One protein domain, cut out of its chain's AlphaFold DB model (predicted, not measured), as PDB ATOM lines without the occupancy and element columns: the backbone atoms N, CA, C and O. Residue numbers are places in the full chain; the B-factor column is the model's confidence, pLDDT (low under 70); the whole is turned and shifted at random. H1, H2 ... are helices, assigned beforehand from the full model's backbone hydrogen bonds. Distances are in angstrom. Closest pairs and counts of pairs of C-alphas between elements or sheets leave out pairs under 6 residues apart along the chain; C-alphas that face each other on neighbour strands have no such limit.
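AT A GLANCE: This is residues 483 to 536 of the 608 residues of an uncharacterized protein of Tanacetum cinerariifolium (UniProt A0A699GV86). Two helices make an open U: the long H1 runs out, a short link turns at one end, and H2 folds back alongside H1 with a gap between them. The small H3 is set off from both, beyond a loop that follows H2, and is turned across the direction of the two longer helices. The first turns of H1, residues 483 to 488, and the turn with the first residues of H2, residues 505 to 512, stick out. The printed part has 54 residues with three named helices, in the order H1, H2, H3, and no named strand; its class is all helix. It is elongated, spanning 37 by 22 by 18 A, and only just compact, close to loose, with a radius of gyration of the C-alphas of 12.0 A.

IN THESE COORDINATES: H1 is residues 483 to 503, 29.5 A from first to last C-alpha, and begins with C-alpha 483 at (35.239, 15.684, 19.726). H2 is residues 510 to 523, 21.0 A long, from C-alpha 510 at (34.784, 32.096, -10.165). H3 is residues 531 to 536, 9.0 A long, and ends with C-alpha 536 at (45.702, 28.031, 5.783).

HOW THE PARTS SIT: H1 and H2 are near each other, with 7 pairs of C-alphas within 10 A but no pair within 8 A. Along H1 z falls from 19.726 to -9.581; along H2 it rises from -10.165 to 8.615. H3 is apart from H1 and from H2, with no C-alphas within 8 A. In H1 and H3 every O i to N i+4 pair is within hydrogen-bond range; in H2 8 of 10 are.

THE WHOLE: The C-alphas of Glu 483 and Asp 507, 36.9 A apart, are the two farthest apart. The printed part has no cut, and both links are short. The mean pLDDT of the printed part is 73.9; residues 500 to 508, 523, 525, 527 to 528 and 530 to 536 are under 70.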
ATOM      1  N   GLU A 483      34.511  16.723  20.467       94.75
ATOM      2  CA  GLU A 483      35.239  15.684  19.726       94.75
ATOM      3  C   GLU A 483      34.473  15.236  18.476       94.75
ATOM      4  O   GLU A 483      35.031  15.189  17.379       94.75
ATOM      5  N   PHE A 484      33.175  14.947  18.622       92.75
ATOM      6  CA  PHE A 484      32.338  14.519  17.507       92.75
ATOM      7  C   PHE A 484      32.149  15.656  16.499       92.75
ATOM      8  O   PHE A 484      32.298  15.451  15.294       92.75
ATOM      9  N   ARG A 485      31.897  16.876  16.989       90.44
ATOM     10  CA  ARG A 485      31.782  18.076  16.146       90.44
ATOM     11  C   ARG A 485      33.071  18.374  15.387       90.44
ATOM     12  O   ARG A 485      33.015  18.735  14.213       90.44
ATOM     13  N   ARG A 486      34.227  18.180  16.023       91.81
ATOM     14  CA  ARG A 486      35.543  18.336  15.400       91.81
ATOM     15  C   ARG A 486      35.747  17.317  14.287       91.81
ATOM     16  O   ARG A 486      36.071  17.723  13.177       91.81
ATOM     17  N   VAL A 487      35.489  16.032  14.542       92.56
ATOM     18  CA  VAL A 487      35.589  14.980  13.513       92.56
ATOM     19  C   VAL A 487      34.635  15.259  12.353       92.56
ATOM     20  O   VAL A 487      35.021  15.135  11.194       92.56
ATOM     21  N   GLN A 488      33.405  15.691  12.636       90.44
ATOM     22  CA  GLN A 488      32.451  16.081  11.600       90.44
ATOM     23  C   GLN A 488      32.965  17.271  10.772       90.44
ATOM     24  O   GLN A 488      32.861  17.251   9.545       90.44
ATOM     25  N   GLY A 489      33.555  18.279  11.419       91.00
ATOM     26  CA  GLY A 489      34.188  19.419  10.756       91.00
ATOM     27  C   GLY A 489      35.378  19.015   9.882       91.00
ATOM     28  O   GLY A 489      35.462  19.442   8.731       91.00
ATOM     29  N   GLU A 490      36.255  18.143  10.381       93.38
ATOM     30  CA  GLU A 490      37.397  17.600   9.635       93.38
ATOM     31  C   GLU A 490      36.932  16.782   8.419       93.38
ATOM     32  O   GLU A 490      37.450  16.965   7.317       93.38
ATOM     33  N   LEU A 491      35.897  15.950   8.573       88.81
ATOM     34  CA  LEU A 491      35.342  15.142   7.485       88.81
ATOM     35  C   LEU A 491      34.681  16.008   6.401       88.81
ATOM     36  O   LEU A 491      34.855  15.749   5.211       88.81
ATOM     37  N   LEU A 492      33.939  17.048   6.797       87.69
ATOM     38  CA  LEU A 492      33.341  18.007   5.863       87.69
ATOM     39  C   LEU A 492      34.409  18.836   5.145       87.69
ATOM     40  O   LEU A 492      34.285  19.070   3.944       87.69
ATOM     41  N   SER A 493      35.470  19.230   5.852       88.00
ATOM     42  CA  SER A 493      36.626  19.916   5.268       88.00
ATOM     43  C   SER A 493      37.340  19.031   4.243       88.00
ATOM     44  O   SER A 493      37.617  19.476   3.130       88.00
ATOM     45  N   LEU A 494      37.539  17.747   4.559       90.12
ATOM     46  CA  LEU A 494      38.119  16.766   3.641       90.12
ATOM     47  C   LEU A 494      37.217  16.508   2.426       90.12
ATOM     48  O   LEU A 494      37.686  16.454   1.292       90.12
ATOM     49  N   ALA A 495      35.907  16.371   2.631       80.44
ATOM     50  CA  ALA A 495      34.958  16.196   1.536       80.44
ATOM     51  C   ALA A 495      34.917  17.429   0.624       80.44
ATOM     52  O   ALA A 495      34.845  17.293  -0.600       80.44
ATOM     53  N   ALA A 496      35.006  18.628   1.207       82.69
ATOM     54  CA  ALA A 496      35.146  19.860   0.456       82.69
ATOM     55  C   ALA A 496      36.459  19.849  -0.332       82.69
ATOM     56  O   ALA A 496      36.403  19.994  -1.548       82.69
ATOM     57  N   SER A 497      37.612  19.611   0.300       81.62
ATOM     58  CA  SER A 497      38.921  19.646  -0.367       81.62
ATOM     59  C   SER A 497      39.038  18.616  -1.495       81.62
ATOM     60  O   SER A 497      39.408  18.986  -2.607       81.62
ATOM     61  N   VAL A 498      38.601  17.372  -1.274       81.06
ATOM     62  CA  VAL A 498      38.547  16.321  -2.308       81.06
ATOM     63  C   VAL A 498      37.533  16.675  -3.400       81.06
ATOM     64  O   VAL A 498      37.763  16.425  -4.584       81.06
ATOM     65  N   GLY A 499      36.404  17.282  -3.029       81.56
ATOM     66  CA  GLY A 499      35.410  17.796  -3.968       81.56
ATOM     67  C   GLY A 499      35.952  18.933  -4.839       81.56
ATOM     68  O   GLY A 499      35.686  18.944  -6.041       81.56
ATOM     69  N   PHE A 500      36.739  19.846  -4.267       66.62
ATOM     70  CA  PHE A 500      37.461  20.899  -4.983       66.62
ATOM     71  C   PHE A 500      38.508  20.281  -5.909       66.62
ATOM     72  O   PHE A 500      38.517  20.584  -7.095       66.62
ATOM     73  N   GLU A 501      39.317  19.347  -5.426       68.19
ATOM     74  CA  GLU A 501      40.361  18.696  -6.220       68.19
ATOM     75  C   GLU A 501      39.781  17.908  -7.409       68.19
ATOM     76  O   GLU A 501      40.314  17.955  -8.518       68.19
ATOM     77  N   ARG A 502      38.620  17.263  -7.224       60.75
ATOM     78  CA  ARG A 502      37.930  16.519  -8.292       60.75
ATOM     79  C   ARG A 502      37.048  17.383  -9.203       60.75
ATOM     80  O   ARG A 502      36.812  16.970 -10.337       60.75
ATOM     81  N   ARG A 503      36.553  18.554  -8.769       54.25
ATOM     82  CA  ARG A 503      35.676  19.438  -9.581       54.25
ATOM     83  C   ARG A 503      36.335  20.708 -10.117       54.25
ATOM     84  O   ARG A 503      35.735  21.339 -10.980       54.25
ATOM     85  N   VAL A 504      37.554  21.058  -9.709       50.91
ATOM     86  CA  VAL A 504      38.345  22.134 -10.348       50.91
ATOM     87  C   VAL A 504      38.753  21.764 -11.787       50.91
ATOM     88  O   VAL A 504      39.118  22.634 -12.564       50.91
ATOM     89  N   LYS A 505      38.572  20.502 -12.201       55.56
ATOM     90  CA  LYS A 505      38.672  20.073 -13.607       55.56
ATOM     91  C   LYS A 505      37.404  20.266 -14.454       55.56
ATOM     92  O   LYS A 505      37.408  19.858 -15.609       55.56
ATOM     93  N   MET A 506      36.328  20.849 -13.923       52.19
ATOM     94  CA  MET A 506      35.151  21.190 -14.729       52.19
ATOM     95  C   MET A 506      34.830  22.675 -14.613       52.19
ATOM     96  O   MET A 506      34.396  23.123 -13.555       52.19
ATOM     97  N   ASP A 507      35.040  23.382 -15.724       50.28
ATOM     98  CA  ASP A 507      34.744  24.787 -16.035       50.28
ATOM     99  C   ASP A 507      33.589  25.398 -15.224       50.28
ATOM    100  O   ASP A 507      32.444  25.505 -15.669       50.28
ATOM    101  N   ARG A 508      33.873  25.821 -13.994       56.94
ATOM    102  CA  ARG A 508      32.953  26.629 -13.194       56.94
ATOM    103  C   ARG A 508      33.555  28.010 -13.045       56.94
ATOM    104  O   ARG A 508      34.703  28.152 -12.636       56.94
ATOM    105  N   THR A 509      32.756  29.021 -13.370       79.81
ATOM    106  CA  THR A 509      33.122  30.426 -13.201       79.81
ATOM    107  C   THR A 509      33.397  30.737 -11.729       79.81
ATOM    108  O   THR A 509      32.785  30.153 -10.827       79.81
ATOM    109  N   LEU A 510      34.321  31.673 -11.493       77.56
ATOM    110  CA  LEU A 510      34.784  32.096 -10.165       77.56
ATOM    111  C   LEU A 510      33.614  32.441  -9.217       77.56
ATOM    112  O   LEU A 510      33.625  32.087  -8.042       77.56
ATOM    113  N   GLU A 511      32.553  33.038  -9.759       80.69
ATOM    114  CA  GLU A 511      31.336  33.429  -9.033       80.69
ATOM    115  C   GLU A 511      30.571  32.235  -8.441       80.69
ATOM    116  O   GLU A 511      30.025  32.305  -7.338       80.69
ATOM    117  N   LYS A 512      30.551  31.094  -9.141       77.25
ATOM    118  CA  LYS A 512      29.856  29.883  -8.676       77.25
ATOM    119  C   LYS A 512      30.639  29.182  -7.566       77.25
ATOM    120  O   LYS A 512      30.042  28.525  -6.706       77.25
ATOM    121  N   LEU A 513      31.964  29.332  -7.582       77.19
ATOM    122  CA  LEU A 513      32.851  28.881  -6.517       77.19
ATOM    123  C   LEU A 513      32.630  29.705  -5.245       77.19
ATOM    124  O   LEU A 513      32.392  29.127  -4.184       77.19
ATOM    125  N   ASP A 514      32.608  31.032  -5.381       78.12
ATOM    126  CA  ASP A 514      32.379  31.967  -4.276       78.12
ATOM    127  C   ASP A 514      30.999  31.760  -3.632       78.12
ATOM    128  O   ASP A 514      30.885  31.578  -2.419       78.12
ATOM    129  N   ALA A 515      29.945  31.610  -4.442       79.44
ATOM    130  CA  ALA A 515      28.604  31.296  -3.948       79.44
ATOM    131  C   ALA A 515      28.529  29.951  -3.197       79.44
ATOM    132  O   ALA A 515      27.716  29.793  -2.283       79.44
ATOM    133  N   THR A 516      29.365  28.975  -3.565       76.94
ATOM    134  CA  THR A 516      29.425  27.666  -2.895       76.94
ATOM    135  C   THR A 516      30.202  27.754  -1.582       76.94
ATOM    136  O   THR A 516      29.719  27.270  -0.560       76.94
ATOM    137  N   LEU A 517      31.354  28.431  -1.573       77.44
ATOM    138  CA  LEU A 517      32.127  28.699  -0.357       77.44
ATOM    139  C   LEU A 517      31.302  29.496   0.660       77.44
ATOM    140  O   LEU A 517      31.231  29.123   1.827       77.44
ATOM    141  N   LYS A 518      30.551  30.503   0.203       80.19
ATOM    142  CA  LYS A 518      29.623  31.290   1.029       80.19
ATOM    143  C   LYS A 518      28.508  30.457   1.666       80.19
ATOM    144  O   LYS A 518      28.039  30.806   2.747       80.19
ATOM    145  N   LYS A 519      28.091  29.345   1.043       79.94
ATOM    146  CA  LYS A 519      27.165  28.377   1.660       79.94
ATOM    147  C   LYS A 519      27.860  27.531   2.723       79.94
ATOM    148  O   LYS A 519      27.271  27.330   3.776       79.94
ATOM    149  N   ILE A 520      29.097  27.091   2.486       75.94
ATOM    150  CA  ILE A 520      29.889  26.304   3.449       75.94
ATOM    151  C   ILE A 520      30.198  27.130   4.708       75.94
ATOM    152  O   ILE A 520      30.021  26.631   5.818       75.94
ATOM    153  N   TYR A 521      30.541  28.413   4.558       76.75
ATOM    154  CA  TYR A 521      30.801  29.318   5.685       76.75
ATOM    155  C   TYR A 521      29.605  29.497   6.634       76.75
ATOM    156  O   TYR A 521      29.806  29.811   7.802       76.75
ATOM    157  N   ARG A 522      28.365  29.242   6.187       74.12
ATOM    158  CA  ARG A 522      27.180  29.269   7.068       74.12
ATOM    159  C   ARG A 522      27.116  28.092   8.045       74.12
ATOM    160  O   ARG A 522      26.385  28.182   9.025       74.12
ATOM    161  N   TYR A 523      27.849  27.010   7.787       68.25
ATOM    162  CA  TYR A 523      27.839  25.799   8.615       68.25
ATOM    163  C   TYR A 523      29.027  25.707   9.580       68.25
ATOM    164  O   TYR A 523      29.041  24.818  10.426       68.25
ATOM    165  N   VAL A 524      30.002  26.619   9.482       71.31
ATOM    166  CA  VAL A 524      31.165  26.684  10.378       71.31
ATOM    167  C   VAL A 524      31.089  27.986  11.185       71.31
ATOM    168  O   VAL A 524      31.445  29.049  10.667       71.31
ATOM    169  N   PRO A 525      30.601  27.946  12.440       60.19
ATOM    170  CA  PRO A 525      30.524  29.128  13.294       60.19
ATOM    171  C   PRO A 525      31.900  29.798  13.429       60.19
ATOM    172  O   PRO A 525      32.884  29.136  13.736       60.19
ATOM    173  N   GLY A 526      31.975  31.107  13.165       72.44
ATOM    174  CA  GLY A 526      33.217  31.895  13.238       72.44
ATOM    175  C   GLY A 526      34.033  31.974  11.941       72.44
ATOM    176  O   GLY A 526      34.839  32.890  11.790       72.44
ATOM    177  N   ALA A 527      33.779  31.116  10.948       69.31
ATOM    178  CA  ALA A 527      34.546  31.126   9.697       69.31
ATOM    179  C   ALA A 527      34.298  32.374   8.828       69.31
ATOM    180  O   ALA A 527      35.128  32.732   7.998       69.31
ATOM    181  N   GLN A 528      33.175  33.068   9.042       66.81
ATOM    182  CA  GLN A 528      32.876  34.330   8.364       66.81
ATOM    183  C   GLN A 528      33.716  35.506   8.894       66.81
ATOM    184  O   GLN A 528      33.897  36.485   8.176       66.81
ATOM    185  N   ALA A 529      34.224  35.408  10.129       77.06
ATOM    186  CA  ALA A 529      35.067  36.429  10.749       77.06
ATOM    187  C   ALA A 529      36.562  36.244  10.432       77.06
ATOM    188  O   ALA A 529      37.300  37.222  10.467       77.06
ATOM    189  N   HIS A 530      36.991  35.020  10.092       66.00
ATOM    190  CA  HIS A 530      38.398  34.675   9.839       66.00
ATOM    191  C   HIS A 530      38.560  33.730   8.630       66.00
ATOM    192  O   HIS A 530      38.849  32.540   8.800       66.00
ATOM    193  N   PRO A 531      38.367  34.224   7.393       57.59
ATOM    194  CA  PRO A 531      38.473  33.410   6.179       57.59
ATOM    195  C   PRO A 531      39.892  32.855   5.948       57.59
ATOM    196  O   PRO A 531      40.045  31.782   5.356       57.59
ATOM    197  N   GLU A 532      40.930  33.521   6.469       59.75
ATOM    198  CA  GLU A 532      42.321  33.045   6.428       59.75
ATOM    199  C   GLU A 532      42.551  31.691   7.126       59.75
ATOM    200  O   GLU A 532      43.377  30.903   6.662       59.75
ATOM    201  N   VAL A 533      41.789  31.356   8.174       57.12
ATOM    202  CA  VAL A 533      41.960  30.097   8.933       57.12
ATOM    203  C   VAL A 533      41.542  28.874   8.107       57.12
ATOM    204  O   VAL A 533      42.129  27.800   8.233       57.12
ATOM    205  N   VAL A 534      40.568  29.037   7.207       54.19
ATOM    206  CA  VAL A 534      40.091  27.958   6.326       54.19
ATOM    207  C   VAL A 534      41.025  27.760   5.125       54.19
ATOM    208  O   VAL A 534      41.212  26.633   4.667       54.19
ATOM    209  N   LEU A 535      41.662  28.829   4.637       55.31
ATOM    210  CA  LEU A 535      42.631  28.763   3.535       55.31
ATOM    211  C   LEU A 535      44.014  28.247   3.977       55.31
ATOM    212  O   LEU A 535      44.689  27.586   3.185       55.31
ATOM    213  N   ALA A 536      44.413  28.470   5.234       50.50
ATOM    214  CA  ALA A 536      45.702  28.031   5.783       50.50
ATOM    215  C   ALA A 536      45.835  26.503   5.978       50.50
ATOM    216  O   ALA A 536      46.946  25.980   6.025       50.50
TER     217      ALA A 536